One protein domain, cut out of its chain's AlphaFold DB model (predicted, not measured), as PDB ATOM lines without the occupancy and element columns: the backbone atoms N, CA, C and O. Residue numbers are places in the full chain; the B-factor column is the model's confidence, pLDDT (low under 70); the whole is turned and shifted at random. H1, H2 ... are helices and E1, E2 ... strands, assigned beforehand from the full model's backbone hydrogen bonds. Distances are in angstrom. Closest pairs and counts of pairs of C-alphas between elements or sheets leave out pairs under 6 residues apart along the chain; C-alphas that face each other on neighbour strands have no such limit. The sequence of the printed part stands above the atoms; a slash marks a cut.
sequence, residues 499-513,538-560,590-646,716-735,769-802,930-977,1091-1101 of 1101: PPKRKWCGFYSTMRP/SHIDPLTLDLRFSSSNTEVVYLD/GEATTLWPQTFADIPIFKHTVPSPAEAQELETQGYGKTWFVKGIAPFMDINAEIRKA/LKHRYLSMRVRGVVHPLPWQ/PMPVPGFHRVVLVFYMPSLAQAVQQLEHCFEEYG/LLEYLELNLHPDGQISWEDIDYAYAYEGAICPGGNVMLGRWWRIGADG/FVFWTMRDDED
ATOM      1  N   PRO A 499      37.098  22.481 -40.870       57.72
ATOM      2  CA  PRO A 499      36.302  23.591 -40.367       57.72
ATOM      3  C   PRO A 499      36.265  23.546 -38.826       57.72
ATOM      4  O   PRO A 499      36.392  22.458 -38.249       57.72
ATOM      5  N   PRO A 500      36.079  24.687 -38.136       64.38
ATOM      6  CA  PRO A 500      36.050  24.716 -36.677       64.38
ATOM      7  C   PRO A 500      34.929  23.844 -36.093       64.38
ATOM      8  O   PRO A 500      33.921  23.568 -36.755       64.38
ATOM      9  N   LYS A 501      35.079  23.433 -34.823       64.44
ATOM     10  CA  LYS A 501      34.011  22.741 -34.079       64.44
ATOM     11  C   LYS A 501      32.724  23.566 -34.143       64.44
ATOM     12  O   LYS A 501      32.764  24.769 -33.903       64.44
ATOM     13  N   ARG A 502      31.596  22.911 -34.440       75.88
ATOM     14  CA  ARG A 502      30.290  23.573 -34.614       75.88
ATOM     15  C   ARG A 502      29.651  24.038 -33.306       75.88
ATOM     16  O   ARG A 502      28.942  25.027 -33.316       75.88
ATOM     17  N   LYS A 503      29.896  23.347 -32.191       78.75
ATOM     18  CA  LYS A 503      29.368  23.725 -30.873       78.75
ATOM     19  C   LYS A 503      30.494  24.207 -29.972       78.75
ATOM     20  O   LYS A 503      31.444  23.453 -29.762       78.75
ATOM     21  N   TRP A 504      30.377  25.416 -29.428       75.50
ATOM     22  CA  TRP A 504      31.228  25.911 -28.336       75.50
ATOM     23  C   TRP A 504      30.360  26.226 -27.117       75.50
ATOM     24  O   TRP A 504      29.227  26.676 -27.265       75.50
ATOM     25  N   CYS A 505      30.903  26.031 -25.918       69.69
ATOM     26  CA  CYS A 505      30.209  26.269 -24.653       69.69
ATOM     27  C   CYS A 505      31.052  27.190 -23.761       69.69
ATOM     28  O   CYS A 505      32.282  27.198 -23.856       69.69
ATOM     29  N   GLY A 506      30.408  27.935 -22.868       64.81
ATOM     30  CA  GLY A 506      31.090  28.686 -21.815       64.81
ATOM     31  C   GLY A 506      30.158  29.627 -21.064       64.81
ATOM     32  O   GLY A 506      28.939  29.560 -21.208       64.81
ATOM     33  N   PHE A 507      30.738  30.483 -20.227       49.94
ATOM     34  CA  PHE A 507      29.999  31.345 -19.309       49.94
ATOM     35  C   PHE A 507      30.014  32.784 -19.824       49.94
ATOM     36  O   PHE A 507      31.081  33.336 -20.088       49.94
ATOM     37  N   TYR A 508      28.837  33.391 -19.972       52.19
ATOM     38  CA  TYR A 508      28.681  34.745 -20.501       52.19
ATOM     39  C   TYR A 508      28.114  35.664 -19.415       52.19
ATOM     40  O   TYR A 508      26.954  35.520 -19.042       52.19
ATOM     41  N   SER A 509      28.889  36.638 -18.929       39.38
ATOM     42  CA  SER A 509      28.410  37.593 -17.916       39.38
ATOM     43  C   SER A 509      28.512  39.056 -18.364       39.38
ATOM     44  O   SER A 509      29.405  39.764 -17.913       39.38
ATOM     45  N   THR A 510      27.575  39.508 -19.208       43.31
ATOM     46  CA  THR A 510      27.147  40.925 -19.365       43.31
ATOM     47  C   THR A 510      25.942  41.028 -20.324       43.31
ATOM     48  O   THR A 510      26.093  41.424 -21.476       43.31
ATOM     49  N   MET A 511      24.735  40.633 -19.892       39.59
ATOM     50  CA  MET A 511      23.503  40.715 -20.719       39.59
ATOM     51  C   MET A 511      22.235  41.092 -19.920       39.59
ATOM     52  O   MET A 511      21.136  40.635 -20.221       39.59
ATOM     53  N   ARG A 512      22.364  41.978 -18.921       33.12
ATOM     54  CA  ARG A 512      21.230  42.800 -18.459       33.12
ATOM     55  C   ARG A 512      21.374  44.209 -19.051       33.12
ATOM     56  O   ARG A 512      22.438  44.803 -18.861       33.12
ATOM     57  N   PRO A 513      20.366  44.765 -19.747       35.69
ATOM     58  CA  PRO A 513      20.392  46.168 -20.149       35.69
ATOM     59  C   PRO A 513      20.251  47.063 -18.911       35.69
ATOM     60  O   PRO A 513      19.368  46.852 -18.080       35.69
ATOM     61  N   SER A 538      27.129  30.898  -9.869       43.47
ATOM     62  CA  SER A 538      26.030  29.921  -9.938       43.47
ATOM     63  C   SER A 538      24.758  30.437 -10.628       43.47
ATOM     64  O   SER A 538      23.847  29.646 -10.854       43.47
ATOM     65  N   HIS A 539      24.686  31.731 -10.956       40.81
ATOM     66  CA  HIS A 539      23.556  32.378 -11.639       40.81
ATOM     67  C   HIS A 539      23.890  32.842 -13.066       40.81
ATOM     68  O   HIS A 539      23.012  33.332 -13.774       40.81
ATOM     69  N   ILE A 540      25.140  32.677 -13.512       48.09
ATOM     70  CA  ILE A 540      25.544  32.984 -14.887       48.09
ATOM     71  C   ILE A 540      25.049  31.842 -15.787       48.09
ATOM     72  O   ILE A 540      25.693  30.793 -15.855       48.09
ATOM     73  N   ASP A 541      23.917  32.040 -16.472       49.53
ATOM     74  CA  ASP A 541      23.413  31.092 -17.475       49.53
ATOM     75  C   ASP A 541      24.513  30.839 -18.538       49.53
ATOM     76  O   ASP A 541      24.926  31.771 -19.239       49.53
ATOM     77  N   PRO A 542      25.024  29.600 -18.680       63.53
ATOM     78  CA  PRO A 542      26.021  29.284 -19.685       63.53
ATOM     79  C   PRO A 542      25.406  29.360 -21.083       63.53
ATOM     80  O   PRO A 542      24.258  28.975 -21.323       63.53
ATOM     81  N   LEU A 543      26.207  29.851 -22.021       71.38
ATOM     82  CA  LEU A 543      25.814  30.087 -23.399       71.38
ATOM     83  C   LEU A 543      26.426  29.000 -24.284       71.38
ATOM     84  O   LEU A 543      27.636  28.751 -24.238       71.38
ATOM     85  N   THR A 544      25.593  28.381 -25.113       77.69
ATOM     86  CA  THR A 544      26.041  27.417 -26.122       77.69
ATOM     87  C   THR A 544      25.937  28.069 -27.490       77.69
ATOM     88  O   THR A 544      24.851  28.454 -27.910       77.69
ATOM     89  N   LEU A 545      27.059  28.195 -28.192       80.44
ATOM     90  CA  LEU A 545      27.121  28.717 -29.553       80.44
ATOM     91  C   LEU A 545      27.006  27.543 -30.530       80.44
ATOM     92  O   LEU A 545      27.929  26.733 -30.611       80.44
ATOM     93  N   ASP A 546      25.897  27.450 -31.266       82.88
ATOM     94  CA  ASP A 546      25.738  26.502 -32.380       82.88
ATOM     95  C   ASP A 546      26.055  27.236 -33.690       82.88
ATOM     96  O   ASP A 546      25.243  28.005 -34.212       82.88
ATOM     97  N   LEU A 547      27.293  27.065 -34.155       86.56
ATOM     98  CA  LEU A 547      27.940  27.800 -35.235       86.56
ATOM     99  C   LEU A 547      28.125  26.918 -36.477       86.56
ATOM    100  O   LEU A 547      28.761  25.860 -36.455       86.56
ATOM    101  N   ARG A 548      27.636  27.410 -37.612       85.06
ATOM    102  CA  ARG A 548      27.918  26.881 -38.946       85.06
ATOM    103  C   ARG A 548      28.982  27.736 -39.617       85.06
ATOM    104  O   ARG A 548      28.969  28.958 -39.496       85.06
ATOM    105  N   PHE A 549      29.874  27.073 -40.344       86.94
ATOM    106  CA  PHE A 549      30.970  27.692 -41.083       86.94
ATOM    107  C   PHE A 549      30.799  27.374 -42.567       86.94
ATOM    108  O   PHE A 549      30.917  26.213 -42.965       86.94
ATOM    109  N   SER A 550      30.532  28.398 -43.375       87.94
ATOM    110  CA  SER A 550      30.551  28.309 -44.837       87.94
ATOM    111  C   SER A 550      31.826  28.941 -45.374       87.94
ATOM    112  O   SER A 550      32.340  29.901 -44.811       87.94
ATOM    113  N   SER A 551      32.332  28.434 -46.494       85.06
ATOM    114  CA  SER A 551      33.543  28.960 -47.138       85.06
ATOM    115  C   SER A 551      33.258  29.909 -48.317       85.06
ATOM    116  O   SER A 551      34.131  30.178 -49.137       85.06
ATOM    117  N   SER A 552      32.016  30.396 -48.398       85.25
ATOM    118  CA  SER A 552      31.508  31.391 -49.347       85.25
ATOM    119  C   SER A 552      30.572  32.338 -48.598       85.25
ATOM    120  O   SER A 552      29.793  31.863 -47.774       85.25
ATOM    121  N   ASN A 553      30.611  33.650 -48.870       82.31
ATOM    122  CA  ASN A 553      29.640  34.567 -48.256       82.31
ATOM    123  C   ASN A 553      28.226  34.314 -48.801       82.31
ATOM    124  O   ASN A 553      27.249  34.443 -48.076       82.31
ATOM    125  N   THR A 554      28.116  33.927 -50.073       80.25
ATOM    126  CA  THR A 554      26.860  33.473 -50.668       80.25
ATOM    127  C   THR A 554      26.701  31.971 -50.466       80.25
ATOM    128  O   THR A 554      27.470  31.175 -51.014       80.25
ATOM    129  N   GLU A 555      25.684  31.573 -49.707       73.94
ATOM    130  CA  GLU A 555      25.254  30.179 -49.622       73.94
ATOM    131  C   GLU A 555      24.004  29.993 -50.486       73.94
ATOM    132  O   GLU A 555      22.962  30.600 -50.246       73.94
ATOM    133  N   VAL A 556      24.114  29.173 -51.536       60.56
ATOM    134  CA  VAL A 556      22.964  28.807 -52.373       60.56
ATOM    135  C   VAL A 556      22.214  27.695 -51.656       60.56
ATOM    136  O   VAL A 556      22.496  26.510 -51.856       60.56
ATOM    137  N   VAL A 557      21.270  28.083 -50.800       57.69
ATOM    138  CA  VAL A 557      20.439  27.146 -50.042       57.69
ATOM    139  C   VAL A 557      19.477  26.437 -50.996       57.69
ATOM    140  O   VAL A 557      18.366  26.885 -51.280       57.69
ATOM    141  N   TYR A 558      19.917  25.293 -51.516       51.62
ATOM    142  CA  TYR A 558      19.040  24.366 -52.215       51.62
ATOM    143  C   TYR A 558      18.044  23.779 -51.212       51.62
ATOM    144  O   TYR A 558      18.382  22.882 -50.444       51.62
ATOM    145  N   LEU A 559      16.807  24.277 -51.250       48.97
ATOM    146  CA  LEU A 559      15.670  23.712 -50.524       48.97
ATOM    147  C   LEU A 559      15.335  22.314 -51.069       48.97
ATOM    148  O   LEU A 559      14.423  22.150 -51.886       48.97
ATOM    149  N   ASP A 560      16.082  21.300 -50.632       42.84
ATOM    150  CA  ASP A 560      15.820  19.899 -50.953       42.84
ATOM    151  C   ASP A 560      14.595  19.389 -50.180       42.84
ATOM    152  O   ASP A 560      14.690  18.687 -49.173       42.84
ATOM    153  N   GLY A 590      17.379  29.197 -56.516       55.91
ATOM    154  CA  GLY A 590      17.662  29.730 -55.190       55.91
ATOM    155  C   GLY A 590      18.358  31.071 -55.382       55.91
ATOM    156  O   GLY A 590      19.344  31.137 -56.124       55.91
ATOM    157  N   GLU A 591      17.816  32.122 -54.784       58.28
ATOM    158  CA  GLU A 591      18.539  33.377 -54.607       58.28
ATOM    159  C   GLU A 591      19.662  33.166 -53.579       58.28
ATOM    160  O   GLU A 591      19.642  32.229 -52.777       58.28
ATOM    161  N   ALA A 592      20.747  33.922 -53.737       64.56
ATOM    162  CA  ALA A 592      22.034  33.595 -53.134       64.56
ATOM    163  C   ALA A 592      22.228  34.387 -51.837       64.56
ATOM    164  O   ALA A 592      22.911  35.410 -51.827       64.56
ATOM    165  N   THR A 593      21.620  33.900 -50.757       66.94
ATOM    166  CA  THR A 593      21.625  34.562 -49.446       66.94
ATOM    167  C   THR A 593      23.038  34.809 -48.925       66.94
ATOM    168  O   THR A 593      23.876  33.900 -48.920       66.94
ATOM    169  N   THR A 594      23.288  36.036 -48.468       77.94
ATOM    170  CA  THR A 594      24.553  36.430 -47.836       77.94
ATOM    171  C   THR A 594      24.591  36.038 -46.354       77.94
ATOM    172  O   THR A 594      23.609  36.189 -45.628       77.94
ATOM    173  N   LEU A 595      25.722  35.496 -45.895       79.88
ATOM    174  CA  LEU A 595      25.916  35.033 -44.513       79.88
ATOM    175  C   LEU A 595      26.473  36.126 -43.595       79.88
ATOM    176  O   LEU A 595      26.134  36.172 -42.413       79.88
ATOM    177  N   TRP A 596      27.286  37.020 -44.151       87.00
ATOM    178  CA  TRP A 596      27.648  38.308 -43.577       87.00
ATOM    179  C   TRP A 596      26.873  39.408 -44.322       87.00
ATOM    180  O   TRP A 596      27.224  39.708 -45.471       87.00
ATOM    181  N   PRO A 597      25.803  39.967 -43.715       86.31
ATOM    182  CA  PRO A 597      24.978  41.004 -44.330       86.31
ATOM    183  C   PRO A 597      25.773  42.274 -44.632       86.31
ATOM    184  O   PRO A 597      26.660  42.658 -43.865       86.31
ATOM    185  N   GLN A 598      25.393  42.981 -45.699       83.81
ATOM    186  CA  GLN A 598      26.000  44.269 -46.057       83.81
ATOM    187  C   GLN A 598      25.901  45.282 -44.901       83.81
ATOM    188  O   GLN A 598      26.887  45.925 -44.565       83.81
ATOM    189  N   THR A 599      24.776  45.284 -44.186       86.25
ATOM    190  CA  THR A 599      24.502  46.039 -42.952       86.25
ATOM    191  C   THR A 599      25.573  45.886 -41.861       86.25
ATOM    192  O   THR A 599      25.805  46.822 -41.100       86.25
ATOM    193  N   PHE A 600      26.260  44.737 -41.788       87.94
ATOM    194  CA  PHE A 600      27.398  44.527 -40.882       87.94
ATOM    195  C   PHE A 600      28.753  44.825 -41.545       87.94
ATOM    196  O   PHE A 600      29.706  45.163 -40.853       87.94
ATOM    197  N   ALA A 601      28.869  44.745 -42.873       85.06
ATOM    198  CA  ALA A 601      30.059  45.205 -43.597       85.06
ATOM    199  C   ALA A 601      30.188  46.744 -43.622       85.06
ATOM    200  O   ALA A 601      31.305  47.260 -43.657       85.06
ATOM    201  N   ASP A 602      29.062  47.461 -43.575       84.12
ATOM    202  CA  ASP A 602      29.002  48.925 -43.613       84.12
ATOM    203  C   ASP A 602      29.359  49.592 -42.276       84.12
ATOM    204  O   ASP A 602      29.736  50.765 -42.275       84.12
ATOM    205  N   ILE A 603      29.310  48.854 -41.155       81.75
ATOM    206  CA  ILE A 603      29.737  49.351 -39.838       81.75
ATOM    207  C   ILE A 603      31.199  49.830 -39.956       81.75
ATOM    208  O   ILE A 603      32.063  49.019 -40.316       81.75
ATOM    209  N   PRO A 604      31.524  51.101 -39.636       78.94
ATOM    210  CA  PRO A 604      32.842  51.682 -39.916       78.94
ATOM    211  C   PRO A 604      34.024  50.871 -39.372       78.94
ATOM    212  O   PRO A 604      35.054  50.740 -40.035       78.94
ATOM    213  N   ILE A 605      33.861  50.251 -38.199       75.38
ATOM    214  CA  ILE A 605      34.898  49.422 -37.572       75.38
ATOM    215  C   ILE A 605      35.098  48.058 -38.257       75.38
ATOM    216  O   ILE A 605      36.182  47.473 -38.188       75.38
ATOM    217  N   PHE A 606      34.087  47.546 -38.964       81.69
ATOM    218  CA  PHE A 606      34.158  46.273 -39.686       81.69
ATOM    219  C   PHE A 606      34.627  46.404 -41.130       81.69
ATOM    220  O   PHE A 606      35.324  45.513 -41.618       81.69
ATOM    221  N   LYS A 607      34.393  47.563 -41.748       78.94
ATOM    222  CA  LYS A 607      34.876  47.957 -43.082       78.94
ATOM    223  C   LYS A 607      36.391  47.804 -43.301       78.94
ATOM    224  O   LYS A 607      36.852  47.748 -44.439       78.94
ATOM    225  N   HIS A 608      37.173  47.735 -42.220       75.06
ATOM    226  CA  HIS A 608      38.628  47.526 -42.236       75.06
ATOM    227  C   HIS A 608      39.090  46.237 -41.535       75.06
ATOM    228  O   HIS A 608      40.294  45.984 -41.441       75.06
ATOM    229  N   THR A 609      38.164  45.430 -41.009       72.69
ATOM    230  CA  THR A 609      38.496  44.193 -40.284       72.69
ATOM    231  C   THR A 609      37.960  42.931 -40.935       72.69
ATOM    232  O   THR A 609      38.606  41.897 -40.784       72.69
ATOM    233  N   VAL A 610      36.869  43.016 -41.695       80.44
ATOM    234  CA  VAL A 610      36.331  41.933 -42.523       80.44
ATOM    235  C   VAL A 610      36.846  42.096 -43.959       80.44
ATOM    236  O   VAL A 610      36.605  43.144 -44.555       80.44
ATOM    237  N   PRO A 611      37.537  41.098 -44.547       79.81
ATOM    238  CA  PRO A 611      37.961  41.178 -45.941       79.81
ATOM    239  C   PRO A 611      36.747  41.132 -46.878       79.81
ATOM    240  O   PRO A 611      35.855  40.293 -46.717       79.81
ATOM    241  N   SER A 612      36.734  41.992 -47.898       81.88
ATOM    242  CA  SER A 612      35.761  41.906 -48.993       81.88
ATOM    243  C   SER A 612      35.869  40.556 -49.729       81.88
ATOM    244  O   SER A 612      36.904  39.894 -49.647       81.88
ATOM    245  N   PRO A 613      34.858  40.122 -50.511       78.56
ATOM    246  CA  PRO A 613      34.935  38.855 -51.248       78.56
ATOM    247  C   PRO A 613      36.158  38.742 -52.176       78.56
ATOM    248  O   PRO A 613      36.696  37.650 -52.346       78.56
ATOM    249  N   ALA A 614      36.627  39.866 -52.730       81.12
ATOM    250  CA  ALA A 614      37.843  39.925 -53.536       81.12
ATOM    251  C   ALA A 614      39.110  39.735 -52.681       81.12
ATOM    252  O   ALA A 614      39.959  38.922 -53.033       81.12
ATOM    253  N   GLU A 615      39.213  40.415 -51.535       81.50
ATOM    254  CA  GLU A 615      40.340  40.257 -50.601       81.50
ATOM    255  C   GLU A 615      40.356  38.870 -49.946       81.50
ATOM    256  O   GLU A 615      41.420  38.300 -49.741       81.50
ATOM    257  N   ALA A 616      39.194  38.279 -49.660       79.69
ATOM    258  CA  ALA A 616      39.082  36.923 -49.130       79.69
ATOM    259  C   ALA A 616      39.582  35.878 -50.146       79.69
ATOM    260  O   ALA A 616      40.316  34.958 -49.777       79.69
ATOM    261  N   GLN A 617      39.242  36.048 -51.431       82.75
ATOM    262  CA  GLN A 617      39.778  35.229 -52.521       82.75
ATOM    263  C   GLN A 617      41.273  35.504 -52.767       82.75
ATOM    264  O   GLN A 617      42.031  34.581 -53.073       82.75
ATOM    265  N   GLU A 618      41.730  36.749 -52.614       83.75
ATOM    266  CA  GLU A 618      43.152  37.085 -52.682       83.75
ATOM    267  C   GLU A 618      43.936  36.421 -51.538       83.75
ATOM    268  O   GLU A 618      44.961  35.800 -51.794       83.75
ATOM    269  N   LEU A 619      43.432  36.438 -50.301       80.12
ATOM    270  CA  LEU A 619      44.048  35.746 -49.165       80.12
ATOM    271  C   LEU A 619      44.103  34.222 -49.380       80.12
ATOM    272  O   LEU A 619      45.154  33.621 -49.143       80.12
ATOM    273  N   GLU A 620      43.034  33.601 -49.892       84.81
ATOM    274  CA  GLU A 620      43.027  32.167 -50.234       84.81
ATOM    275  C   GLU A 620      44.056  31.854 -51.342       84.81
ATOM    276  O   GLU A 620      44.852  30.925 -51.208       84.81
ATOM    277  N   THR A 621      44.123  32.664 -52.407       86.06
ATOM    278  CA  THR A 621      45.074  32.462 -53.524       86.06
ATOM    279  C   THR A 621      46.525  32.834 -53.199       86.06
ATOM    280  O   THR A 621      47.442  32.245 -53.773       86.06
ATOM    281  N   GLN A 622      46.763  33.746 -52.252       83.88
ATOM    282  CA  GLN A 622      48.083  34.011 -51.669       83.88
ATOM    283  C   GLN A 622      48.493  32.949 -50.624       83.88
ATOM    284  O   GLN A 622      49.638  32.960 -50.170       83.88
ATOM    285  N   GLY A 623      47.607  32.009 -50.269       84.62
ATOM    286  CA  GLY A 623      47.912  30.881 -49.385       84.62
ATOM    287  C   GLY A 623      47.846  31.197 -47.889       84.62
ATOM    288  O   GLY A 623      48.531  30.545 -47.104       84.62
ATOM    289  N   TYR A 624      47.038  32.179 -47.473       79.25
ATOM    290  CA  TYR A 624      46.846  32.500 -46.052       79.25
ATOM    291  C   TYR A 624      45.958  31.491 -45.305       79.25
ATOM    292  O   TYR A 624      45.924  31.524 -44.077       79.25
ATOM    293  N   GLY A 625      45.266  30.607 -46.024       85.62
ATOM    294  CA  GLY A 625      44.169  29.778 -45.513       85.62
ATOM    295  C   GLY A 625      42.815  30.344 -45.944       85.62
ATOM    296  O   GLY A 625      42.749  31.416 -46.556       85.62
ATOM    297  N   LYS A 626      41.725  29.621 -45.674       89.31
ATOM    298  CA  LYS A 626      40.402  30.017 -46.176       89.31
ATOM    299  C   LYS A 626      39.642  30.954 -45.230       89.31
ATOM    300  O   LYS A 626      39.675  30.798 -44.014       89.31
ATOM    301  N   THR A 627      38.913  31.917 -45.799       90.31
ATOM    302  CA  THR A 627      37.928  32.718 -45.048       90.31
ATOM    303  C   THR A 627      36.636  31.919 -44.877       90.31
ATOM    304  O   THR A 627      36.113  31.360 -45.845       90.31
ATOM    305  N   TRP A 628      36.110  31.878 -43.654       92.25
ATOM    306  CA  TRP A 628      34.853  31.228 -43.305       92.25
ATOM    307  C   TRP A 628      33.850  32.233 -42.740       92.25
ATOM    308  O   TRP A 628      34.122  32.955 -41.783       92.25
ATOM    309  N   PHE A 629      32.654  32.234 -43.307       91.44
ATOM    310  CA  PHE A 629      31.518  33.011 -42.840       91.44
ATOM    311  C   PHE A 629      30.771  32.188 -41.795       91.44
ATOM    312  O   PHE A 629      30.461  31.013 -42.019       91.44
ATOM    313  N   VAL A 630      30.544  32.793 -40.632       90.31
ATOM    314  CA  VAL A 630      29.924  32.156 -39.471       90.31
ATOM    315  C   VAL A 630      28.463  32.563 -39.405       90.31
ATOM    316  O   VAL A 630      28.143  33.752 -39.425       90.31
ATOM    317  N   LYS A 631      27.574  31.584 -39.265       89.44
ATOM    318  CA  LYS A 631      26.156  31.804 -38.979       89.44
ATOM    319  C   LYS A 631      25.715  30.831 -37.899       89.44
ATOM    320  O   LYS A 631      26.014  29.644 -37.983       89.44
ATOM    321  N   GLY A 632      25.018  31.318 -36.885       90.06
ATOM    322  CA  GLY A 632      24.626  30.490 -35.759       90.06
ATOM    323  C   GLY A 632      23.594  31.127 -34.847       90.06
ATOM    324  O   GLY A 632      23.121  32.242 -35.078       90.06
ATOM    325  N   ILE A 633      23.278  30.396 -33.788       86.62
ATOM    326  CA  ILE A 633      22.446  30.859 -32.678       86.62
ATOM    327  C   ILE A 633      23.199  30.672 -31.363       86.62
ATOM    328  O   ILE A 633      24.019  29.760 -31.228       86.62
ATOM    329  N   ALA A 634      22.895  31.527 -30.396       84.31
ATOM    330  CA  ALA A 634      23.406  31.459 -29.037       84.31
ATOM    331  C   ALA A 634      22.232  31.305 -28.046       84.31
ATOM    332  O   ALA A 634      21.819  32.276 -27.410       84.31
ATOM    333  N   PRO A 635      21.620  30.109 -27.951       78.56
ATOM    334  CA  PRO A 635      20.662  29.800 -26.899       78.56
ATOM    335  C   PRO A 635      21.320  29.818 -25.511       78.56
ATOM    336  O   PRO A 635      22.352  29.183 -25.281       78.56
ATOM    337  N   PHE A 636      20.654  30.482 -24.566       65.75
ATOM    338  CA  PHE A 636      20.888  30.296 -23.135       65.75
ATOM    339  C   PHE A 636      20.519  28.858 -22.742       65.75
ATOM    340  O   PHE A 636      19.463  28.353 -23.135       65.75
ATOM    341  N   MET A 637      21.387  28.178 -21.996       50.22
ATOM    342  CA  MET A 637      21.196  26.774 -21.629       50.22
ATOM    343  C   MET A 637      20.451  26.644 -20.295       50.22
ATOM    344  O   MET A 637      20.893  27.189 -19.288       50.22
ATOM    345  N   ASP A 638      19.360  25.864 -20.245       59.94
ATOM    346  CA  ASP A 638      18.796  25.443 -18.955       59.94
ATOM    347  C   ASP A 638      19.730  24.423 -18.291       59.94
ATOM    348  O   ASP A 638      19.665  23.217 -18.546       59.94
ATOM    349  N   ILE A 639      20.580  24.934 -17.398       42.72
ATOM    350  CA  ILE A 639      21.483  24.159 -16.542       42.72
ATOM    351  C   ILE A 639      20.727  23.010 -15.856       42.72
ATOM    352  O   ILE A 639      21.237  21.892 -15.756       42.72
ATOM    353  N   ASN A 640      19.486  23.251 -15.421       44.53
ATOM    354  CA  ASN A 640      18.702  22.263 -14.693       44.53
ATOM    355  C   ASN A 640      18.192  21.147 -15.610       44.53
ATOM    356  O   ASN A 640      18.056  20.018 -15.148       44.53
ATOM    357  N   ALA A 641      17.901  21.401 -16.889       51.50
ATOM    358  CA  ALA A 641      17.561  20.348 -17.854       51.50
ATOM    359  C   ALA A 641      18.754  19.421 -18.113       51.50
ATOM    360  O   ALA A 641      18.592  18.200 -18.101       51.50
ATOM    361  N   GLU A 642      19.957  19.974 -18.279       48.69
ATOM    362  CA  GLU A 642      21.141  19.162 -18.574       48.69
ATOM    363  C   GLU A 642      21.631  18.381 -17.342       48.69
ATOM    364  O   GLU A 642      21.965  17.201 -17.455       48.69
ATOM    365  N   ILE A 643      21.544  18.967 -16.139       47.25
ATOM    366  CA  ILE A 643      21.747  18.236 -14.875       47.25
ATOM    367  C   ILE A 643      20.682  17.137 -14.694       47.25
ATOM    368  O   ILE A 643      21.014  16.032 -14.267       47.25
ATOM    369  N   ARG A 644      19.413  17.385 -15.059       55.69
ATOM    370  CA  ARG A 644      18.350  16.358 -15.023       55.69
ATOM    371  C   ARG A 644      18.626  15.194 -15.980       55.69
ATOM    372  O   ARG A 644      18.374  14.058 -15.593       55.69
ATOM    373  N   LYS A 645      19.172  15.437 -17.179       54.47
ATOM    374  CA  LYS A 645      19.612  14.362 -18.092       54.47
ATOM    375  C   LYS A 645      20.748  13.539 -17.484       54.47
ATOM    376  O   LYS A 645      20.635  12.320 -17.430       54.47
ATOM    377  N   ALA A 646      21.798  14.202 -16.990       48.47
ATOM    378  CA  ALA A 646      22.954  13.533 -16.392       48.47
ATOM    379  C   ALA A 646      22.563  12.659 -15.184       48.47
ATOM    380  O   ALA A 646      23.001  11.518 -15.076       48.47
ATOM    381  N   LEU A 716      11.907  34.789 -21.487       41.09
ATOM    382  CA  LEU A 716      13.242  35.034 -22.058       41.09
ATOM    383  C   LEU A 716      13.934  33.781 -22.625       41.09
ATOM    384  O   LEU A 716      14.878  33.913 -23.403       41.09
ATOM    385  N   LYS A 717      13.501  32.563 -22.266       53.56
ATOM    386  CA  LYS A 717      14.203  31.318 -22.644       53.56
ATOM    387  C   LYS A 717      13.708  30.680 -23.954       53.56
ATOM    388  O   LYS A 717      14.197  29.621 -24.347       53.56
ATOM    389  N   HIS A 718      12.778  31.316 -24.672       60.62
ATOM    390  CA  HIS A 718      12.240  30.768 -25.920       60.62
ATOM    391  C   HIS A 718      13.204  30.917 -27.115       60.62
ATOM    392  O   HIS A 718      13.759  31.987 -27.346       60.62
ATOM    393  N   ARG A 719      13.361  29.877 -27.954       61.72
ATOM    394  CA  ARG A 719      14.377  29.857 -29.037       61.72
ATOM    395  C   ARG A 719      14.243  30.983 -30.075       61.72
ATOM    396  O   ARG A 719      15.265  31.431 -30.590       61.72
ATOM    397  N   TYR A 720      13.035  31.487 -30.343       61.59
ATOM    398  CA  TYR A 720      12.839  32.673 -31.199       61.59
ATOM    399  C   TYR A 720      13.551  33.925 -30.665       61.59
ATOM    400  O   TYR A 720      14.037  34.721 -31.465       61.59
ATOM    401  N   LEU A 721      13.671  34.051 -29.340       69.81
ATOM    402  CA  LEU A 721      14.332  35.143 -28.621       69.81
ATOM    403  C   LEU A 721      15.810  34.838 -28.298       69.81
ATOM    404  O   LEU A 721      16.452  35.595 -27.576       69.81
ATOM    405  N   SER A 722      16.376  33.742 -28.821       80.19
ATOM    406  CA  SER A 722      17.817  33.480 -28.693       80.19
ATOM    407  C   SER A 722      18.633  34.484 -29.509       80.19
ATOM    408  O   SER A 722      18.261  34.817 -30.640       80.19
ATOM    409  N   MET A 723      19.771  34.935 -28.971       86.56
ATOM    410  CA  MET A 723      20.666  35.819 -29.717       86.56
ATOM    411  C   MET A 723      21.118  35.123 -31.003       86.56
ATOM    412  O   MET A 723      21.531  33.958 -30.999       86.56
ATOM    413  N   ARG A 724      21.051  35.842 -32.118       89.62
ATOM    414  CA  ARG A 724      21.549  35.376 -33.408       89.62
ATOM    415  C   ARG A 724      23.016  35.752 -33.538       89.62
ATOM    416  O   ARG A 724      23.413  36.845 -33.148       89.62
ATOM    417  N   VAL A 725      23.817  34.856 -34.106       92.31
ATOM    418  CA  VAL A 725      25.248  35.081 -34.330       92.31
ATOM    419  C   VAL A 725      25.511  35.118 -35.829       92.31
ATOM    420  O   VAL A 725      25.222  34.152 -36.538       92.31
ATOM    421  N   ARG A 726      26.095  36.213 -36.317       92.62
ATOM    422  CA  ARG A 726      26.865  36.222 -37.573       92.62
ATOM    423  C   ARG A 726      28.337  36.423 -37.251       92.62
ATOM    424  O   ARG A 726      28.682  36.890 -36.170       92.62
ATOM    425  N   GLY A 727      29.216  36.099 -38.184       93.19
ATOM    426  CA  GLY A 727      30.636  36.349 -38.011       93.19
ATOM    427  C   GLY A 727      31.446  36.147 -39.275       93.19
ATOM    428  O   GLY A 727      30.983  35.540 -40.240       93.19
ATOM    429  N   VAL A 728      32.692  36.601 -39.232       93.50
ATOM    430  CA  VAL A 728      33.710  36.238 -40.218       93.50
ATOM    431  C   VAL A 728      34.940  35.754 -39.476       93.50
ATOM    432  O   VAL A 728      35.534  36.471 -38.669       93.50
ATOM    433  N   VAL A 729      35.314  34.514 -39.765       92.81
ATOM    434  CA  VAL A 729      36.605  33.938 -39.416       92.81
ATOM    435  C   VAL A 729      37.491  34.071 -40.637       92.81
ATOM    436  O   VAL A 729      37.184  33.518 -41.689       92.81
ATOM    437  N   HIS A 730      38.608  34.773 -40.515       91.25
ATOM    438  CA  HIS A 730      39.598  34.827 -41.586       91.25
ATOM    439  C   HIS A 730      41.005  34.642 -41.011       91.25
ATOM    440  O   HIS A 730      41.254  34.999 -39.853       91.25
ATOM    441  N   PRO A 731      41.958  34.093 -41.782       84.38
ATOM    442  CA  PRO A 731      43.347  34.054 -41.350       84.38
ATOM    443  C   PRO A 731      43.843  35.475 -41.086       84.38
ATOM    444  O   PRO A 731      43.527  36.386 -41.855       84.38
ATOM    445  N   LEU A 732      44.611  35.685 -40.016       78.06
ATOM    446  CA  LEU A 732      45.145  37.010 -39.680       78.06
ATOM    447  C   LEU A 732      46.141  37.477 -40.762       78.06
ATOM    448  O   LEU A 732      47.234  36.906 -40.851       78.06
ATOM    449  N   PRO A 733      45.818  38.511 -41.570       61.00
ATOM    450  CA  PRO A 733      46.736  39.019 -42.573       61.00
ATOM    451  C   PRO A 733      47.794  39.879 -41.883       61.00
ATOM    452  O   PRO A 733      47.488  40.752 -41.067       61.00
ATOM    453  N   TRP A 734      49.063  39.651 -42.207       49.81
ATOM    454  CA  TRP A 734      50.173  40.352 -41.564       49.81
ATOM    455  C   TRP A 734      50.361  41.760 -42.155       49.81
ATOM    456  O   TRP A 734      51.247  42.003 -42.979       49.81
ATOM    457  N   GLN A 735      49.503  42.697 -41.742       48.12
ATOM    458  CA  GLN A 735      49.566  44.097 -42.169       48.12
ATOM    459  C   GLN A 735      50.896  44.744 -41.744       48.12
ATOM    460  O   GLN A 735      51.210  44.880 -40.558       48.12
ATOM    461  N   PRO A 769      53.742  38.333 -47.131       52.78
ATOM    462  CA  PRO A 769      53.734  37.804 -45.773       52.78
ATOM    463  C   PRO A 769      53.088  36.408 -45.703       52.78
ATOM    464  O   PRO A 769      52.357  36.003 -46.600       52.78
ATOM    465  N   MET A 770      53.350  35.683 -44.616       54.28
ATOM    466  CA  MET A 770      52.643  34.439 -44.294       54.28
ATOM    467  C   MET A 770      51.675  34.687 -43.123       54.28
ATOM    468  O   MET A 770      51.974  35.544 -42.282       54.28
ATOM    469  N   PRO A 771      50.546  33.959 -43.044       66.19
ATOM    470  CA  PRO A 771      49.643  33.997 -41.893       66.19
ATOM    471  C   PRO A 771      50.353  33.527 -40.616       66.19
ATOM    472  O   PRO A 771      51.371  32.834 -40.672       66.19
ATOM    473  N   VAL A 772      49.774  33.834 -39.453       72.12
ATOM    474  CA  VAL A 772      50.157  33.183 -38.189       72.12
ATOM    475  C   VAL A 772      49.517  31.784 -38.162       72.12
ATOM    476  O   VAL A 772      48.291  31.699 -38.072       72.12
ATOM    477  N   PRO A 773      50.279  30.673 -38.253       72.69
ATOM    478  CA  PRO A 773      49.678  29.355 -38.462       72.69
ATOM    479  C   PRO A 773      48.788  28.927 -37.290       72.69
ATOM    480  O   PRO A 773      49.204  28.979 -36.133       72.69
ATOM    481  N   GLY A 774      47.566  28.486 -37.597       74.50
ATOM    482  CA  GLY A 774      46.591  28.030 -36.601       74.50
ATOM    483  C   GLY A 774      45.854  29.139 -35.839       74.50
ATOM    484  O   GLY A 774      45.004  28.810 -35.016       74.50
ATOM    485  N   PHE A 775      46.128  30.420 -36.118       82.81
ATOM    486  CA  PHE A 775      45.390  31.553 -35.554       82.81
ATOM    487  C   PHE A 775      44.549  32.248 -36.625       82.81
ATOM    488  O   PHE A 775      45.072  32.759 -37.617       82.81
ATOM    489  N   HIS A 776      43.245  32.331 -36.378       88.19
ATOM    490  CA  HIS A 776      42.312  33.073 -37.225       88.19
ATOM    491  C   HIS A 776      41.733  34.231 -36.423       88.19
ATOM    492  O   HIS A 776      41.416  34.066 -35.243       88.19
ATOM    493  N   ARG A 777      41.560  35.393 -37.056       90.19
ATOM    494  CA  ARG A 777      40.722  36.448 -36.490       90.19
ATOM    495  C   ARG A 777      39.293  35.938 -36.524       90.19
ATOM    496  O   ARG A 777      38.899  35.314 -37.508       90.19
ATOM    497  N   VAL A 778      38.524  36.223 -35.484       92.81
ATOM    498  CA  VAL A 778      37.074  36.084 -35.534       92.81
ATOM    499  C   VAL A 778      36.444  37.423 -35.193       92.81
ATOM    500  O   VAL A 778      36.730  38.014 -34.153       92.81
ATOM    501  N   VAL A 779      35.588  37.897 -36.088       93.44
ATOM    502  CA  VAL A 779      34.591  38.919 -35.785       93.44
ATOM    503  C   VAL A 779      33.274  38.186 -35.566       93.44
ATOM    504  O   VAL A 779      32.884  37.399 -36.427       93.44
ATOM    505  N   LEU A 780      32.602  38.417 -34.438       94.00
ATOM    506  CA  LEU A 780      31.239  37.940 -34.175       94.00
ATOM    507  C   LEU A 780      30.316  39.138 -33.943       94.00
ATOM    508  O   LEU A 780      30.682  40.073 -33.236       94.00
ATOM    509  N   VAL A 781      29.105  39.083 -34.486       93.25
ATOM    510  CA  VAL A 781      28.004  39.992 -34.160       93.25
ATOM    511  C   VAL A 781      26.894  39.158 -33.553       93.25
ATOM    512  O   VAL A 781      26.282  38.334 -34.236       93.25
ATOM    513  N   PHE A 782      26.668  39.373 -32.263       93.00
ATOM    514  CA  PHE A 782      25.542  38.834 -31.520       93.00
ATOM    515  C   PHE A 782      24.431  39.874 -31.570       93.00
ATOM    516  O   PHE A 782      24.593  40.954 -31.008       93.00
ATOM    517  N   TYR A 783      23.321  39.584 -32.238       92.38
ATOM    518  CA  TYR A 783      22.204  40.519 -32.346       92.38
ATOM    519  C   TYR A 783      20.897  39.893 -31.876       92.38
ATOM    520  O   TYR A 783      20.678  38.681 -31.980       92.38
ATOM    521  N   MET A 784      20.034  40.745 -31.341       89.25
ATOM    522  CA  MET A 784      18.669  40.408 -30.982       89.25
ATOM    523  C   MET A 784      17.742  40.827 -32.132       89.25
ATOM    524  O   MET A 784      17.775  42.000 -32.513       89.25
ATOM    525  N   PRO A 785      16.934  39.914 -32.705       88.00
ATOM    526  CA  PRO A 785      15.874  40.273 -33.646       88.00
ATOM    527  C   PRO A 785      14.947  41.340 -33.057       88.00
ATOM    528  O   PRO A 785      14.529  41.208 -31.904       88.00
ATOM    529  N   SER A 786      14.591  42.361 -33.837       88.88
ATOM    530  CA  SER A 786      13.586  43.341 -33.414       88.88
ATOM    531  C   SER A 786      12.238  42.662 -33.183       88.88
ATOM    532  O   SER A 786      11.922  41.637 -33.795       88.88
ATOM    533  N   LEU A 787      11.403  43.232 -32.309       85.00
ATOM    534  CA  LEU A 787      10.075  42.669 -32.046       85.00
ATOM    535  C   LEU A 787       9.223  42.590 -33.327       85.00
ATOM    536  O   LEU A 787       8.432  41.661 -33.477       85.00
ATOM    537  N   ALA A 788       9.424  43.519 -34.267       85.62
ATOM    538  CA  ALA A 788       8.795  43.487 -35.584       85.62
ATOM    539  C   ALA A 788       9.269  42.280 -36.411       85.62
ATOM    540  O   ALA A 788       8.426  41.507 -36.871       85.62
ATOM    541  N   GLN A 789      10.586  42.054 -36.530       85.00
ATOM    542  CA  GLN A 789      11.118  40.874 -37.221       85.00
ATOM    543  C   GLN A 789      10.629  39.581 -36.548       85.00
ATOM    544  O   GLN A 789      10.166  38.669 -37.229       85.00
ATOM    545  N   ALA A 790      10.670  39.510 -35.212       83.25
ATOM    546  CA  ALA A 790      10.214  38.358 -34.436       83.25
ATOM    547  C   ALA A 790       8.731  38.025 -34.691       83.25
ATOM    548  O   ALA A 790       8.401  36.858 -34.913       83.25
ATOM    549  N   VAL A 791       7.850  39.032 -34.721       84.94
ATOM    550  CA  VAL A 791       6.432  38.856 -35.079       84.94
ATOM    551  C   VAL A 791       6.289  38.368 -36.522       84.94
ATOM    552  O   VAL A 791       5.571  37.395 -36.734       84.94
ATOM    553  N   GLN A 792       7.032  38.925 -37.484       84.94
ATOM    554  CA  GLN A 792       7.003  38.450 -38.874       84.94
ATOM    555  C   GLN A 792       7.460  36.984 -39.012       84.94
ATOM    556  O   GLN A 792       6.889  36.246 -39.816       84.94
ATOM    557  N   GLN A 793       8.418  36.506 -38.198       82.38
ATOM    558  CA  GLN A 793       8.788  35.078 -38.181       82.38
ATOM    559  C   GLN A 793       7.627  34.196 -37.706       82.38
ATOM    560  O   GLN A 793       7.400  33.128 -38.275       82.38
ATOM    561  N   LEU A 794       6.876  34.646 -36.694       82.06
ATOM    562  CA  LEU A 794       5.698  33.943 -36.181       82.06
ATOM    563  C   LEU A 794       4.519  33.997 -37.166       82.06
ATOM    564  O   LEU A 794       3.833  32.990 -37.332       82.06
ATOM    565  N   GLU A 795       4.302  35.124 -37.851       85.44
ATOM    566  CA  GLU A 795       3.274  35.278 -38.888       85.44
ATOM    567  C   GLU A 795       3.566  34.390 -40.103       85.44
ATOM    568  O   GLU A 795       2.722  33.575 -40.469       85.44
ATOM    569  N   HIS A 796       4.779  34.444 -40.668       82.56
ATOM    570  CA  HIS A 796       5.197  33.567 -41.770       82.56
ATOM    571  C   HIS A 796       5.085  32.081 -41.392       82.56
ATOM    572  O   HIS A 796       4.631  31.254 -42.185       82.56
ATOM    573  N   CYS A 797       5.462  31.719 -40.162       80.38
ATOM    574  CA  CYS A 797       5.231  30.375 -39.639       80.38
ATOM    575  C   CYS A 797       3.742  30.003 -39.584       80.38
ATOM    576  O   CYS A 797       3.379  28.886 -39.955       80.38
ATOM    577  N   PHE A 798       2.880  30.909 -39.122       80.69
ATOM    578  CA  PHE A 798       1.440  30.675 -39.062       80.69
ATOM    579  C   PHE A 798       0.824  30.556 -40.467       80.69
ATOM    580  O   PHE A 798      -0.115  29.785 -40.647       80.69
ATOM    581  N   GLU A 799       1.357  31.250 -41.477       82.88
ATOM    582  CA  GLU A 799       0.874  31.138 -42.859       82.88
ATOM    583  C   GLU A 799       1.353  29.860 -43.581       82.88
ATOM    584  O   GLU A 799       0.527  29.192 -44.203       82.88
ATOM    585  N   GLU A 800       2.628  29.453 -43.468       80.12
ATOM    586  CA  GLU A 800       3.128  28.208 -44.099       80.12
ATOM    587  C   GLU A 800       2.668  26.928 -43.365       80.12
ATOM    588  O   GLU A 800       2.404  25.914 -44.013       80.12
ATOM    589  N   TYR A 801       2.563  26.945 -42.027       80.19
ATOM    590  CA  TYR A 801       2.258  25.751 -41.214       80.19
ATOM    591  C   TYR A 801       0.845  25.749 -40.591       80.19
ATOM    592  O   TYR A 801       0.412  24.734 -40.026       80.19
ATOM    593  N   GLY A 802       0.091  26.847 -40.709       86.12
ATOM    594  CA  GLY A 802      -1.304  26.948 -40.269       86.12
ATOM    595  C   GLY A 802      -1.508  26.701 -38.771       86.12
ATOM    596  O   GLY A 802      -0.594  26.812 -37.956       86.12
ATOM    597  N   LEU A 930      15.312  25.190 -38.800       77.88
ATOM    598  CA  LEU A 930      14.014  25.817 -39.072       77.88
ATOM    599  C   LEU A 930      14.052  27.330 -38.823       77.88
ATOM    600  O   LEU A 930      13.556  28.086 -39.651       77.88
ATOM    601  N   LEU A 931      14.692  27.781 -37.737       73.88
ATOM    602  CA  LEU A 931      14.940  29.213 -37.499       73.88
ATOM    603  C   LEU A 931      15.721  29.836 -38.662       73.88
ATOM    604  O   LEU A 931      15.367  30.902 -39.157       73.88
ATOM    605  N   GLU A 932      16.728  29.118 -39.157       73.69
ATOM    606  CA  GLU A 932      17.456  29.491 -40.363       73.69
ATOM    607  C   GLU A 932      16.564  29.531 -41.616       73.69
ATOM    608  O   GLU A 932      16.617  30.524 -42.335       73.69
ATOM    609  N   TYR A 933      15.732  28.516 -41.879       80.38
ATOM    610  CA  TYR A 933      14.785  28.532 -43.008       80.38
ATOM    611  C   TYR A 933      13.864  29.759 -42.959       80.38
ATOM    612  O   TYR A 933      13.642  30.392 -43.986       80.38
ATOM    613  N   LEU A 934      13.372  30.140 -41.779       79.81
ATOM    614  CA  LEU A 934      12.509  31.312 -41.606       79.81
ATOM    615  C   LEU A 934      13.250  32.623 -41.900       79.81
ATOM    616  O   LEU A 934      12.754  33.421 -42.693       79.81
ATOM    617  N   GLU A 935      14.460  32.813 -41.361       77.75
ATOM    618  CA  GLU A 935      15.313  33.965 -41.705       77.75
ATOM    619  C   GLU A 935      15.570  34.064 -43.220       77.75
ATOM    620  O   GLU A 935      15.528  35.157 -43.779       77.75
ATOM    621  N   LEU A 936      15.795  32.927 -43.888       77.44
ATOM    622  CA  LEU A 936      16.064  32.853 -45.328       77.44
ATOM    623  C   LEU A 936      14.824  33.116 -46.207       77.44
ATOM    624  O   LEU A 936      14.989  33.547 -47.343       77.44
ATOM    625  N   ASN A 937      13.601  32.862 -45.725       78.69
ATOM    626  CA  ASN A 937      12.376  33.165 -46.485       78.69
ATOM    627  C   ASN A 937      11.914  34.618 -46.305       78.69
ATOM    628  O   ASN A 937      11.368  35.199 -47.240       78.69
ATOM    629  N   LEU A 938      12.129  35.195 -45.118       79.88
ATOM    630  CA  LEU A 938      11.814  36.598 -44.822       79.88
ATOM    631  C   LEU A 938      12.810  37.553 -45.495       79.88
ATOM    632  O   LEU A 938      12.409  38.566 -46.059       79.88
ATOM    633  N   HIS A 939      14.099  37.195 -45.481       78.31
ATOM    634  CA  HIS A 939      15.188  37.976 -46.068       78.31
ATOM    635  C   HIS A 939      15.906  37.143 -47.151       78.31
ATOM    636  O   HIS A 939      17.037  36.700 -46.930       78.31
ATOM    637  N   PRO A 940      15.288  36.915 -48.331       66.44
ATOM    638  CA  PRO A 940      15.825  36.037 -49.385       66.44
ATOM    639  C   PRO A 940      17.151  36.507 -50.012       66.44
ATOM    640  O   PRO A 940      17.848  35.709 -50.638       66.44
ATOM    641  N   ASP A 941      17.555  37.762 -49.794       58.91
ATOM    642  CA  ASP A 941      18.879  38.284 -50.168       58.91
ATOM    643  C   ASP A 941      19.940  38.136 -49.046       58.91
ATOM    644  O   ASP A 941      21.134  38.395 -49.239       58.91
ATOM    645  N   GLY A 942      19.532  37.728 -47.839       67.00
ATOM    646  CA  GLY A 942      20.338  37.802 -46.611       67.00
ATOM    647  C   GLY A 942      20.443  39.214 -46.010       67.00
ATOM    648  O   GLY A 942      21.174  39.418 -45.040       67.00
ATOM    649  N   GLN A 943      19.717  40.192 -46.564       77.31
ATOM    650  CA  GLN A 943      19.680  41.569 -46.070       77.31
ATOM    651  C   GLN A 943      18.831  41.675 -44.795       77.31
ATOM    652  O   GLN A 943      17.611  41.806 -44.850       77.31
ATOM    653  N   ILE A 944      19.508  41.622 -43.649       84.38
ATOM    654  CA  ILE A 944      18.986  42.049 -42.346       84.38
ATOM    655  C   ILE A 944      19.213  43.559 -42.253       84.38
ATOM    656  O   ILE A 944      20.358  43.994 -42.362       84.38
ATOM    657  N   SER A 945      18.164  44.360 -42.090       89.00
ATOM    658  CA  SER A 945      18.269  45.812 -41.895       89.00
ATOM    659  C   SER A 945      18.598  46.169 -40.435       89.00
ATOM    660  O   SER A 945      18.626  45.300 -39.566       89.00
ATOM    661  N   TRP A 946      18.823  47.452 -40.130       86.94
ATOM    662  CA  TRP A 946      18.880  47.900 -38.729       86.94
ATOM    663  C   TRP A 946      17.500  47.919 -38.053       86.94
ATOM    664  O   TRP A 946      17.425  47.763 -36.842       86.94
ATOM    665  N   GLU A 947      16.409  48.016 -38.819       88.19
ATOM    666  CA  GLU A 947      15.027  47.929 -38.311       88.19
ATOM    667  C   GLU A 947      14.664  46.495 -37.866       88.19
ATOM    668  O   GLU A 947      13.768  46.280 -37.045       88.19
ATOM    669  N   ASP A 948      15.409  45.502 -38.357       87.38
ATOM    670  CA  ASP A 948      15.328  44.093 -37.962       87.38
ATOM    671  C   ASP A 948      16.097  43.768 -36.667       87.38
ATOM    672  O   ASP A 948      16.097  42.615 -36.227       87.38
ATOM    673  N   ILE A 949      16.772  44.745 -36.049       89.56
ATOM    674  CA  ILE A 949      17.680  44.540 -34.913       89.56
ATOM    675  C   ILE A 949      17.250  45.410 -33.723       89.56
ATOM    676  O   ILE A 949      17.230  46.630 -33.814       89.56
ATOM    677  N   ASP A 950      16.951  44.779 -32.586       86.44
ATOM    678  CA  ASP A 950      16.644  45.468 -31.318       86.44
ATOM    679  C   ASP A 950      17.920  46.058 -30.685       86.44
ATOM    680  O   ASP A 950      17.967  47.202 -30.239       86.44
ATOM    681  N   TYR A 951      18.989  45.259 -30.683       87.31
ATOM    682  CA  TYR A 951      20.347  45.653 -30.315       87.31
ATOM    683  C   TYR A 951      21.355  44.642 -30.866       87.31
ATOM    684  O   TYR A 951      21.039  43.461 -31.052       87.31
ATOM    685  N   ALA A 952      22.595  45.083 -31.080       90.12
ATOM    686  CA  ALA A 952      23.698  44.195 -31.429       90.12
ATOM    687  C   ALA A 952      24.960  44.478 -30.605       90.12
ATOM    688  O   ALA A 952      25.271  45.617 -30.259       90.12
ATOM    689  N   TYR A 953      25.709  43.414 -30.330       90.69
ATOM    690  CA  TYR A 953      27.032  43.446 -29.727       90.69
ATOM    691  C   TYR A 953      28.044  42.829 -30.690       90.69
ATOM    692  O   TYR A 953      27.987  41.643 -31.030       90.69
ATOM    693  N   ALA A 954      28.980  43.657 -31.131       91.25
ATOM    694  CA  ALA A 954      30.146  43.250 -31.892       91.25
ATOM    695  C   ALA A 954      31.239  42.736 -30.952       91.25
ATOM    696  O   ALA A 954      31.478  43.335 -29.907       91.25
ATOM    697  N   TYR A 955      31.955  41.690 -31.360       90.81
ATOM    698  CA  TYR A 955      33.154  41.184 -30.697       90.81
ATOM    699  C   TYR A 955      34.263  40.928 -31.711       90.81
ATOM    700  O   TYR A 955      34.043  40.288 -32.739       90.81
ATOM    701  N   GLU A 956      35.478  41.356 -31.378       89.94
ATOM    702  CA  GLU A 956      36.704  40.935 -32.051       89.94
ATOM    703  C   GLU A 956      37.477  39.985 -31.132       89.94
ATOM    704  O   GLU A 956      37.772  40.306 -29.978       89.94
ATOM    705  N   GLY A 957      37.850  38.825 -31.662       89.44
ATOM    706  CA  GLY A 957      38.652  37.827 -30.972       89.44
ATOM    707  C   GLY A 957      39.575  37.051 -31.907       89.44
ATOM    708  O   GLY A 957      39.720  37.359 -33.094       89.44
ATOM    709  N   ALA A 958      40.181  35.999 -31.366       87.50
ATOM    710  CA  ALA A 958      40.975  35.044 -32.127       87.50
ATOM    711  C   ALA A 958      40.545  33.601 -31.834       87.50
ATOM    712  O   ALA A 958      40.433  33.207 -30.669       87.50
ATOM    713  N   ILE A 959      40.382  32.798 -32.891       83.75
ATOM    714  CA  ILE A 959      40.427  31.337 -32.771       83.75
ATOM    715  C   ILE A 959      41.881  30.965 -32.503       83.75
ATOM    716  O   ILE A 959      42.767  31.259 -33.308       83.75
ATOM    717  N   CYS A 960      42.108  30.320 -31.366       80.75
ATOM    718  CA  CYS A 960      43.406  29.805 -30.961       80.75
ATOM    719  C   CYS A 960      43.598  28.363 -31.470       80.75
ATOM    720  O   CYS A 960      42.616  27.629 -31.643       80.75
ATOM    721  N   PRO A 961      44.850  27.897 -31.637       74.62
ATOM    722  CA  PRO A 961      45.147  26.482 -31.826       74.62
ATOM    723  C   PRO A 961      44.446  25.618 -30.766       74.62
ATOM    724  O   PRO A 961      44.435  25.954 -29.583       74.62
ATOM    725  N   GLY A 962      43.823  24.522 -31.203       70.00
ATOM    726  CA  GLY A 962      42.932  23.700 -30.374       70.00
ATOM    727  C   GLY A 962      41.442  24.062 -30.476       70.00
ATOM    728  O   GLY A 962      40.617  23.297 -29.992       70.00
ATOM    729  N   GLY A 963      41.075  25.165 -31.140       73.25
ATOM    730  CA  GLY A 963      39.677  25.502 -31.455       73.25
ATOM    731  C   GLY A 963      38.935  26.323 -30.395       73.25
ATOM    732  O   GLY A 963      37.768  26.638 -30.595       73.25
ATOM    733  N   ASN A 964      39.601  26.708 -29.302       78.44
ATOM    734  CA  ASN A 964      39.071  27.691 -28.352       78.44
ATOM    735  C   ASN A 964      39.029  29.092 -28.989       78.44
ATOM    736  O   ASN A 964      39.913  29.432 -29.781       78.44
ATOM    737  N   VAL A 965      38.082  29.939 -28.576       79.25
ATOM    738  CA  VAL A 965      38.085  31.374 -28.903       79.25
ATOM    739  C   VAL A 965      38.390  32.227 -27.684       79.25
ATOM    740  O   VAL A 965      37.806  32.061 -26.618       79.25
ATOM    741  N   MET A 966      39.286  33.186 -27.893       78.19
ATOM    742  CA  MET A 966      39.536  34.300 -26.993       78.19
ATOM    743  C   MET A 966      38.862  35.539 -27.588       78.19
ATOM    744  O   MET A 966      39.371  36.107 -28.557       78.19
ATOM    745  N   LEU A 967      37.711  35.935 -27.040       83.38
ATOM    746  CA  LEU A 967      37.104  37.241 -27.321       83.38
ATOM    747  C   LEU A 967      37.934  38.330 -26.626       83.38
ATOM    748  O   LEU A 967      38.436  38.112 -25.523       83.38
ATOM    749  N   GLY A 968      38.118  39.474 -27.284       82.44
ATOM    750  CA  GLY A 968      38.970  40.563 -26.808       82.44
ATOM    751  C   GLY A 968      38.210  41.878 -26.693       82.44
ATOM    752  O   GLY A 968      37.770  42.253 -25.610       82.44
ATOM    753  N   ARG A 969      38.085  42.598 -27.810       75.62
ATOM    754  CA  ARG A 969      37.311  43.845 -27.862       75.62
ATOM    755  C   ARG A 969      35.839  43.539 -28.090       75.62
ATOM    756  O   ARG A 969      35.511  42.556 -28.753       75.62
ATOM    757  N   TRP A 970      34.983  44.408 -27.572       84.81
ATOM    758  CA  TRP A 970      33.553  44.381 -27.823       84.81
ATOM    759  C   TRP A 970      33.026  45.801 -28.009       84.81
ATOM    760  O   TRP A 970      33.631  46.747 -27.505       84.81
ATOM    761  N   TRP A 971      31.908  45.928 -28.717       84.56
ATOM    762  CA  TRP A 971      31.218  47.194 -28.946       84.56
ATOM    763  C   TRP A 971      29.712  46.970 -28.889       84.56
ATOM    764  O   TRP A 971      29.210  45.990 -29.446       84.56
ATOM    765  N   ARG A 972      28.985  47.888 -28.254       82.69
ATOM    766  CA  ARG A 972      27.539  48.009 -28.449       82.69
ATOM    767  C   ARG A 972      27.313  48.721 -29.779       82.69
ATOM    768  O   ARG A 972      27.916  49.761 -30.019       82.69
ATOM    769  N   ILE A 973      26.454  48.166 -30.624       82.62
ATOM    770  CA  ILE A 973      26.000  48.812 -31.851       82.62
ATOM    771  C   ILE A 973      24.570  49.282 -31.590       82.62
ATOM    772  O   ILE A 973      23.665  48.462 -31.405       82.62
ATOM    773  N   GLY A 974      24.401  50.598 -31.494       75.81
ATOM    774  CA  GLY A 974      23.103  51.244 -31.322       75.81
ATOM    775  C   GLY A 974      22.388  51.473 -32.653       75.81
ATOM    776  O   GLY A 974      23.030  51.615 -33.695       75.81
ATOM    777  N   ALA A 975      21.058  51.553 -32.603       59.56
ATOM    778  CA  ALA A 975      20.221  52.046 -33.704       59.56
ATOM    779  C   ALA A 975      20.007  53.576 -33.619       59.56
ATOM    780  O   ALA A 975      19.213  54.152 -34.359       59.56
ATOM    781  N   ASP A 976      20.721  54.231 -32.700       52.91
ATOM    782  CA  ASP A 976      20.550  55.587 -32.171       52.91
ATOM    783  C   ASP A 976      20.942  56.717 -33.160       52.91
ATOM    784  O   ASP A 976      21.393  57.789 -32.766       52.91
ATOM    785  N   GLY A 977      20.737  56.497 -34.462       47.03
ATOM    786  CA  GLY A 977      20.896  57.475 -35.547       47.03
ATOM    787  C   GLY A 977      19.615  58.252 -35.883       47.03
ATOM    788  O   GLY A 977      19.449  58.680 -37.020       47.03
ATOM    789  N   PHE A1091      36.219  39.173 -14.005       30.27
ATOM    790  CA  PHE A1091      36.224  39.026 -15.485       30.27
ATOM    791  C   PHE A1091      36.017  37.549 -15.944       30.27
ATOM    792  O   PHE A1091      35.997  36.640 -15.116       30.27
ATOM    793  N   VAL A1092      35.895  37.294 -17.263       35.81
ATOM    794  CA  VAL A1092      35.359  36.044 -17.872       35.81
ATOM    795  C   VAL A1092      36.367  35.261 -18.747       35.81
ATOM    796  O   VAL A1092      37.190  35.862 -19.432       35.81
ATOM    797  N   PHE A1093      36.241  33.922 -18.796       32.19
ATOM    798  CA  PHE A1093      36.947  33.001 -19.715       32.19
ATOM    799  C   PHE A1093      36.014  31.902 -20.278       32.19
ATOM    800  O   PHE A1093      34.981  31.599 -19.687       32.19
ATOM    801  N   TRP A1094      36.408  31.277 -21.399       38.31
ATOM    802  CA  TRP A1094      35.650  30.237 -22.120       38.31
ATOM    803  C   TRP A1094      36.491  28.969 -22.329       38.31
ATOM    804  O   TRP A1094      37.696  29.061 -22.564       38.31
ATOM    805  N   THR A1095      35.863  27.791 -22.269       33.94
ATOM    806  CA  THR A1095      36.540  26.483 -22.358       33.94
ATOM    807  C   THR A1095      35.663  25.450 -23.059       33.94
ATOM    808  O   THR A1095      34.494  25.304 -22.702       33.94
ATOM    809  N   MET A1096      36.227  24.676 -23.992       34.75
ATOM    810  CA  MET A1096      35.518  23.537 -24.588       34.75
ATOM    811  C   MET A1096      35.051  22.519 -23.537       34.75
ATOM    812  O   MET A1096      35.768  22.216 -22.583       34.75
ATOM    813  N   ARG A1097      33.882  21.933 -23.797       33.94
ATOM    814  CA  ARG A1097      33.423  20.664 -23.236       33.94
ATOM    815  C   ARG A1097      33.342  19.681 -24.403       33.94
ATOM    816  O   ARG A1097      32.770  20.029 -25.434       33.94
ATOM    817  N   ASP A1098      33.968  18.517 -24.271       30.64
ATOM    818  CA  ASP A1098      33.920  17.466 -25.288       30.64
ATOM    819  C   ASP A1098      32.840  16.451 -24.906       30.64
ATOM    820  O   ASP A1098      33.046  15.631 -24.016       30.64
ATOM    821  N   ASP A1099      31.687  16.551 -25.574       32.22
ATOM    822  CA  ASP A1099      30.534  15.661 -25.414       32.22
ATOM    823  C   ASP A1099      30.402  14.742 -26.659       32.22
ATOM    824  O   ASP A1099      29.711  15.100 -27.613       32.22
ATOM    825  N   GLU A1100      31.058  13.573 -26.660       29.81
ATOM    826  CA  GLU A1100      30.699  12.374 -27.459       29.81
ATOM    827  C   GLU A1100      31.037  11.100 -26.646       29.81
ATOM    828  O   GLU A1100      32.013  11.102 -25.887       29.81
ATOM    829  N   ASP A1101      30.216  10.049 -26.787       31.58
ATOM    830  CA  ASP A1101      30.276   8.765 -26.048       31.58
ATOM    831  C   ASP A1101      31.342   7.767 -26.574       31.58
ATOM    832  O   ASP A1101      31.434   7.576 -27.811       31.58
TER     833      ASP A1101
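AT A GLANCE: This is residues 499 to 513, 538 to 560, 590 to 646, 716 to 735, 769 to 802, 930 to 977 and 1091 to 1101 of the 1101 residues of an uncharacterized protein of Phialophora attinorum (UniProt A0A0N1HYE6). One antiparallel sheet of seven strands, strongly twisted and curled like part of a barrel, makes the body; short helices lie outside its curl, H4 and H5 together at one end of the strands and H2 near the other. H3 sticks out, its residues 640 to 646 standing free. The 208 printed residues run E1 E2 H1 H2 E3 H3 E4 E5 H4 H5 E6 E7, the sheet's order is E1 E2 E3 E4 E5 E6 E7, and the class is mixed, helices and strands. The whole is compact, with a radius of gyration of the C-alphas of 17.6 A and spans of 54 by 42 by 41 A.

HOW THE PARTS SIT: Start at E1, residues 503 to 507, an edge strand antiparallel to E2, residues 542 to 550; N 545 and O 504 are 2.8 A apart. Beside E2 find E3, residues 628 to 634, with N 548 and O 631 at 2.8 A. E4, residues 723 to 731, follows with N 630 and O 727 at 2.8 A, then E5, residues 776 to 785, with N 781 and O 726 at 2.8 A. E6, residues 949 to 959, pairs with E5 through N 955 and O 780, 2.8 A, and forms a hairpin with the edge strand E7, residues 965 to 973, where N 973 and O 952 are 2.8 A apart. E6 bends by 54 degrees at residue 956, E7 by 65 degrees at residue 968. H4, residues 787 to 801, touches H5, residues 930 to 938, with residues 792 to 797 alone, about perpendicular at 79 degrees; their closest C-alphas, Gln 793 and Leu 934, are 6.3 A apart. Both only graze the sheet, as does H2, residues 613 to 621. H1, residues 598 to 601, is only just not on it, with 4 pairs of C-alphas within 10 A; H3, residues 639 to 646, is not on it. Every O i to N i+4 pair is within hydrogen-bond range in H2, H3, H4 and H5; H1 is too short for one.

IN THESE COORDINATES: Find C-alpha 503 at (29.368, 23.725, -30.873), where E1 begins. E2 and E4 each measure 25.6 A, E5 27.6 A, E6 26.4 A and H4 20.8 A from first to last C-alpha. E7 ends at C-alpha 973, (26.000, 48.812, -31.851).

THE WHOLE: The farthest C-alphas, Pro 769 and Gly 802, are 56.4 A apart. Six cuts interrupt the printed part, the widest gap being 31.3 A from C-alpha 977 to C-alpha 1091. H1 to H2 is a long link. Mean pLDDT of the printed part is 73.0; 66 residues are under 70, among them 636 to 646 and 1091 to 1101.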